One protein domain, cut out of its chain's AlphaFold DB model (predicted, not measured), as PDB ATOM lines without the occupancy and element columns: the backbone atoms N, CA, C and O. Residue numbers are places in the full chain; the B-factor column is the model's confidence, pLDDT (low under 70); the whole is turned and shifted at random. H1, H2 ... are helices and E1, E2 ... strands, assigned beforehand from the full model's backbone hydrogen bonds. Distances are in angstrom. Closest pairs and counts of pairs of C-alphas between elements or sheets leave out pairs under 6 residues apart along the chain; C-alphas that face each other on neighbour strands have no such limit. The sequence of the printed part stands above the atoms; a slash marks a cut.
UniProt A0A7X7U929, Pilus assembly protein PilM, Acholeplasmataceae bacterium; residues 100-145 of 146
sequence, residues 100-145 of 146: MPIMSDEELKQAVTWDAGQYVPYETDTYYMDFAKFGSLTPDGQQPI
ATOM      1  N   MET A 100      90.157 227.310 326.364       88.25
ATOM      2  CA  MET A 100      89.282 226.146 326.493       88.25
ATOM      3  C   MET A 100      88.562 225.894 325.161       88.25
ATOM      4  O   MET A 100      88.300 226.854 324.427       88.25
ATOM      5  N   PRO A 101      88.237 224.634 324.821       88.44
ATOM      6  CA  PRO A 101      87.405 224.345 323.659       88.44
ATOM      7  C   PRO A 101      85.994 224.928 323.827       88.44
ATOM      8  O   PRO A 101      85.552 225.239 324.935       88.44
ATOM      9  N   ILE A 102      85.271 225.074 322.714       85.75
ATOM     10  CA  ILE A 102      83.873 225.517 322.741       85.75
ATOM     11  C   ILE A 102      83.032 224.422 323.402       85.75
ATOM     12  O   ILE A 102      83.013 223.286 322.935       85.75
ATOM     13  N   MET A 103      82.346 224.786 324.480       89.62
ATOM     14  CA  MET A 103      81.537 223.901 325.318       89.62
ATOM     15  C   MET A 103      80.265 224.632 325.773       89.62
ATOM     16  O   MET A 103      80.182 225.866 325.672       89.62
ATOM     17  N   SER A 104      79.283 223.886 326.285       90.81
ATOM     18  CA  SER A 104      78.138 224.473 326.999       90.81
ATOM     19  C   SER A 104      78.589 225.237 328.255       90.81
ATOM     20  O   SER A 104      79.725 225.092 328.713       90.81
ATOM     21  N   ASP A 105      77.725 226.091 328.811       88.88
ATOM     22  CA  ASP A 105      78.057 226.846 330.030       88.88
ATOM     23  C   ASP A 105      78.289 225.907 331.227       88.88
ATOM     24  O   ASP A 105      79.187 226.142 332.040       88.88
ATOM     25  N   GLU A 106      77.527 224.816 331.304       92.19
ATOM     26  CA  GLU A 106      77.652 223.786 332.333       92.19
ATOM     27  C   GLU A 106      78.979 223.025 332.229       92.19
ATOM     28  O   GLU A 106      79.695 222.897 333.226       92.19
ATOM     29  N   GLU A 107      79.334 222.558 331.029       93.50
ATOM     30  CA  GLU A 107      80.598 221.852 330.776       93.50
ATOM     31  C   GLU A 107      81.802 222.767 331.006       93.50
ATOM     32  O   GLU A 107      82.772 222.372 331.656       93.50
ATOM     33  N   LEU A 108      81.727 224.018 330.541       91.81
ATOM     34  CA  LEU A 108      82.797 224.984 330.755       91.81
ATOM     35  C   LEU A 108      83.008 225.250 332.246       91.81
ATOM     36  O   LEU A 108      84.149 225.280 332.698       91.81
ATOM     37  N   LYS A 109      81.930 225.400 333.025       91.25
ATOM     38  CA  LYS A 109      82.033 225.589 334.477       91.25
ATOM     39  C   LYS A 109      82.777 224.435 335.146       91.25
ATOM     40  O   LYS A 109      83.619 224.680 336.011       91.25
ATOM     41  N   GLN A 110      82.494 223.195 334.749       91.69
ATOM     42  CA  GLN A 110      83.190 222.018 335.274       91.69
ATOM     43  C   GLN A 110      84.670 222.014 334.876       91.69
ATOM     44  O   GLN A 110      85.530 221.853 335.743       91.69
ATOM     45  N   ALA A 111      84.970 222.261 333.598       92.38
ATOM     46  CA  ALA A 111      86.337 222.292 333.080       92.38
ATOM     47  C   ALA A 111      87.194 223.382 333.748       92.38
ATOM     48  O   ALA A 111      88.315 223.109 334.175       92.38
ATOM     49  N   VAL A 112      86.652 224.596 333.899       90.69
ATOM     50  CA  VAL A 112      87.326 225.716 334.579       90.69
ATOM     51  C   VAL A 112      87.571 225.393 336.052       90.69
ATOM     52  O   VAL A 112      88.663 225.642 336.550       90.69
ATOM     53  N   THR A 113      86.583 224.817 336.744       88.56
ATOM     54  CA  THR A 113      86.724 224.444 338.163       88.56
ATOM     55  C   THR A 113      87.829 223.409 338.360       88.56
ATOM     56  O   THR A 113      88.635 223.535 339.280       88.56
ATOM     57  N   TRP A 114      87.887 222.406 337.481       87.88
ATOM     58  CA  TRP A 114      88.918 221.374 337.521       87.88
ATOM     59  C   TRP A 114      90.317 221.941 337.246       87.88
ATOM     60  O   TRP A 114      91.243 221.650 338.005       87.88
ATOM     61  N   ASP A 115      90.460 222.777 336.211       88.06
ATOM     62  CA  ASP A 115      91.740 223.409 335.866       88.06
ATOM     63  C   ASP A 115      92.222 224.327 336.994       88.06
ATOM     64  O   ASP A 115      93.353 224.190 337.455       88.06
ATOM     65  N   ALA A 116      91.348 225.195 337.516       84.94
ATOM     66  CA  ALA A 116      91.682 226.119 338.598       84.94
ATOM     67  C   ALA A 116      92.200 225.398 339.852       84.94
ATOM     68  O   ALA A 116      93.183 225.845 340.446       84.94
ATOM     69  N   GLY A 117      91.606 224.255 340.216       81.00
ATOM     70  CA  GLY A 117      92.039 223.448 341.362       81.00
ATOM     71  C   GLY A 117      93.489 222.948 341.279       81.00
ATOM     72  O   GLY A 117      94.075 222.629 342.306       81.00
ATOM     73  N   GLN A 118      94.103 222.919 340.091       82.81
ATOM     74  CA  GLN A 118      95.514 222.536 339.932       82.81
ATOM     75  C   GLN A 118      96.495 223.657 340.306       82.81
ATOM     76  O   GLN A 118      97.680 223.396 340.511       82.81
ATOM     77  N   TYR A 119      96.027 224.907 340.363       79.88
ATOM     78  CA  TYR A 119      96.882 226.084 340.554       79.88
ATOM     79  C   TYR A 119      96.599 226.832 341.849       79.88
ATOM     80  O   TYR A 119      97.444 227.610 342.289       79.88
ATOM     81  N   VAL A 120      95.422 226.639 342.442       80.62
ATOM     82  CA  VAL A 120      95.060 227.279 343.702       80.62
ATOM     83  C   VAL A 120      95.683 226.472 344.847       80.62
ATOM     84  O   VAL A 120      95.273 225.338 345.076       80.62
ATOM     85  N   PRO A 121      96.665 227.020 345.591       76.50
ATOM     86  CA  PRO A 121      97.362 226.303 346.663       76.50
ATOM     87  C   PRO A 121      96.536 226.259 347.963       76.50
ATOM     88  O   PRO A 121      97.090 226.266 349.061       76.50
ATOM     89  N   TYR A 122      95.211 226.284 347.838       77.81
ATOM     90  CA  TYR A 122      94.259 226.375 348.933       77.81
ATOM     91  C   TYR A 122      93.163 225.328 348.738       77.81
ATOM     92  O   TYR A 122      92.806 224.997 347.609       77.81
ATOM     93  N   GLU A 123      92.612 224.833 349.841       78.81
ATOM     94  CA  GLU A 123      91.500 223.883 349.817       78.81
ATOM     95  C   GLU A 123      90.278 224.488 349.112       78.81
ATOM     96  O   GLU A 123      90.007 225.685 349.256       78.81
ATOM     97  N   THR A 124      89.503 223.665 348.405       70.25
ATOM     98  CA  THR A 124      88.347 224.087 347.587       70.25
ATOM     99  C   THR A 124      87.344 224.969 348.341       70.25
ATOM    100  O   THR A 124      86.731 225.852 347.749       70.25
ATOM    101  N   ASP A 125      87.219 224.788 349.658       77.56
ATOM    102  CA  ASP A 125      86.261 225.513 350.505       77.56
ATOM    103  C   ASP A 125      86.805 226.839 351.071       77.56
ATOM    104  O   ASP A 125      86.123 227.530 351.831       77.56
ATOM    105  N   THR A 126      88.043 227.207 350.735       82.88
ATOM    106  CA  THR A 126      88.734 228.374 351.314       82.88
ATOM    107  C   THR A 126      88.879 229.551 350.352       82.88
ATOM    108  O   THR A 126      89.398 230.600 350.739       82.88
ATOM    109  N   TYR A 127      88.383 229.421 349.119       84.81
ATOM    110  CA  TYR A 127      88.412 230.484 348.120       84.81
ATOM    111  C   TYR A 127      87.101 230.577 347.334       84.81
ATOM    112  O   TYR A 127      86.326 229.630 347.232       84.81
ATOM    113  N   TYR A 128      86.869 231.753 346.753       87.19
ATOM    114  CA  TYR A 128      85.810 231.966 345.772       87.19
ATOM    115  C   TYR A 128      86.418 231.985 344.374       87.19
ATOM    116  O   TYR A 128      87.498 232.540 344.169       87.19
ATOM    117  N   MET A 129      85.708 231.412 343.408       87.31
ATOM    118  CA  MET A 129      86.110 231.398 342.008       87.31
ATOM    119  C   MET A 129      84.934 231.801 341.131       87.31
ATOM    120  O   MET A 129      83.802 231.366 341.344       87.31
ATOM    121  N   ASP A 130      85.239 232.606 340.124       88.75
ATOM    122  CA  ASP A 130      84.325 232.977 339.058       88.75
ATOM    123  C   ASP A 130      85.097 233.031 337.735       88.75
ATOM    124  O   ASP A 130      86.329 233.119 337.727       88.75
ATOM    125  N   PHE A 131      84.388 232.963 336.615       89.06
ATOM    126  CA  PHE A 131      84.986 233.055 335.290       89.06
ATOM    127  C   PHE A 131      84.075 233.808 334.328       89.06
ATOM    128  O   PHE A 131      82.850 233.769 334.412       89.06
ATOM    129  N   ALA A 132      84.691 234.470 333.355       88.00
ATOM    130  CA  ALA A 132      83.981 235.143 332.284       88.00
ATOM    131  C   ALA A 132      84.575 234.732 330.943       88.00
ATOM    132  O   ALA A 132      85.793 234.721 330.759       88.00
ATOM    133  N   LYS A 133      83.706 234.422 329.980       86.75
ATOM    134  CA  LYS A 133      84.132 234.211 328.599       86.75
ATOM    135  C   LYS A 133      84.526 235.572 328.012       86.75
ATOM    136  O   LYS A 133      83.684 236.461 327.921       86.75
ATOM    137  N   PHE A 134      85.793 235.738 327.635       76.88
ATOM    138  CA  PHE A 134      86.329 237.024 327.167       76.88
ATOM    139  C   PHE A 134      86.590 237.076 325.651       76.88
ATOM    140  O   PHE A 134      86.587 238.158 325.067       76.88
ATOM    141  N   GLY A 135      86.733 235.931 324.976       73.94
ATOM    142  CA  GLY A 135      87.023 235.891 323.544       73.94
ATOM    143  C   GLY A 135      86.869 234.510 322.906       73.94
ATOM    144  O   GLY A 135      86.834 233.497 323.600       73.94
ATOM    145  N   SER A 136      86.802 234.492 321.577       70.75
ATOM    146  CA  SER A 136      86.930 233.307 320.729       70.75
ATOM    147  C   SER A 136      88.248 233.408 319.968       70.75
ATOM    148  O   SER A 136      88.525 234.437 319.349       70.75
ATOM    149  N   LEU A 137      89.057 232.353 319.981       69.44
ATOM    150  CA  LEU A 137      90.217 232.263 319.096       69.44
ATOM    151  C   LEU A 137      89.723 231.897 317.694       69.44
ATOM    152  O   LEU A 137      89.218 230.793 317.483       69.44
ATOM    153  N   THR A 138      89.835 232.826 316.747       67.19
ATOM    154  CA  THR A 138      89.640 232.549 315.321       67.19
ATOM    155  C   THR A 138      91.007 232.366 314.651       67.19
ATOM    156  O   THR A 138      92.030 232.739 315.233       67.19
ATOM    157  N   PRO A 139      91.070 231.816 313.423       67.12
ATOM    158  CA  PRO A 139      92.312 231.777 312.646       67.12
ATOM    159  C   PRO A 139      92.993 233.149 312.483       67.12
ATOM    160  O   PRO A 139      94.201 233.209 312.282       67.12
ATOM    161  N   ASP A 140      92.232 234.239 312.632       71.00
ATOM    162  CA  ASP A 140      92.694 235.627 312.508       71.00
ATOM    163  C   ASP A 140      93.111 236.265 313.855       71.00
ATOM    164  O   ASP A 140      93.421 237.456 313.903       71.00
ATOM    165  N   GLY A 141      93.108 235.501 314.956       66.88
ATOM    166  CA  GLY A 141      93.503 235.950 316.297       66.88
ATOM    167  C   GLY A 141      92.377 235.917 317.339       66.88
ATOM    168  O   GLY A 141      91.316 235.328 317.137       66.88
ATOM    169  N   GLN A 142      92.609 236.532 318.502       62.50
ATOM    170  CA  GLN A 142      91.583 236.663 319.545       62.50
ATOM    171  C   GLN A 142      90.508 237.669 319.114       62.50
ATOM    172  O   GLN A 142      90.803 238.845 318.896       62.50
ATOM    173  N   GLN A 143      89.250 237.235 319.049       62.25
ATOM    174  CA  GLN A 143      88.102 238.130 318.907       62.25
ATOM    175  C   GLN A 143      87.324 238.205 320.227       62.25
ATOM    176  O   GLN A 143      87.030 237.155 320.792       62.25
ATOM    177  N   PRO A 144      86.947 239.398 320.732       58.00
ATOM    178  CA  PRO A 144      86.150 239.506 321.950       58.00
ATOM    179  C   PRO A 144      84.772 238.861 321.770       58.00
ATOM    180  O   PRO A 144      84.148 239.002 320.715       58.00
ATOM    181  N   ILE A 145      84.257 238.211 322.813       59.38
ATOM    182  CA  ILE A 145      82.871 237.721 322.811       59.38
ATOM    183  C   ILE A 145      81.936 238.932 322.944       59.38
ATOM    184  O   ILE A 145      82.096 239.745 323.856       59.38
TER     185      ILE A 145
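What this domain is: This is residues 100 to 145 of the 146 residues of the protein "Pilus assembly protein PilM" of Acholeplasmataceae bacterium (UniProt A0A7X7U929). A single helix, H1, and a small hairpin of two short strands, E1 and E2, are joined by a long stretch with no named element, residues 118 to 134, which leaves the end of H1, folds back at the end of the model where Asp 125 lies, and runs as a long arm to the hairpin at the opposite end. There is no closed core, and H1 and E2 stay apart. The printed part has 46 residues with one named helix and two named strands, in the order H1, E1, E2; the two strands form one antiparallel sheet of order E1 - E2. The class is mixed, helices and strands, with under half of the residues in named elements. The whole is loose, with a radius of gyration of the C-alphas of 12.9 A, and its outline is a rod whose C-alphas span 39 by 19 by 14 A.

How they stand to each other: Residues 100 to 104 come before H1, which holds residues 105 to 117. In H1 every pair of O i and N i+4 is within hydrogen-bond range. A long link of 17 residues follows, from Gln 118 to Phe 134, and leads to E1, residues 135 to 138. A tight link of 2 residues joins E1 to E2, residues 141 to 144. E1 and E2 are a hairpin of antiparallel neighbour strands, with 148 degrees between their N-to-C directions. Their C-alphas 135 and 144 face each other at 4.0 A, and C-alphas 138 and 141 face each other at 5.2 A. Across the pair, N 136 and O 143 are within hydrogen-bond range at 2.8 A, and N 141 and O 138 at 3.0 A. H1 and E2 are apart, with no C-alpha of the one within 8 A of the other.

Where its parts are: H1 begins at C-alpha 105, at (78.057, 226.846, 330.030), and ends at C-alpha 117, at (92.039, 223.448, 341.362), 18.3 A from first to last C-alpha. E1 runs from Gly 135 to Thr 138 over 9.3 A. E2 runs from Gly 141 to Pro 144 over 9.9 A and ends with C-alpha 144 at (86.150, 239.506, 321.950).

The domain as a whole: The two C-alphas farthest apart are those of Asp 125 and Asp 140, at 39.8 A. The C-alphas of Met 100 and Ile 145, the first and last printed, are 13.7 A apart. The printed part has no cut, and its long link is that from H1 to E1. The mean pLDDT of the printed part is 81.1; residues 137 to 139 and 141 to 145 are under 70.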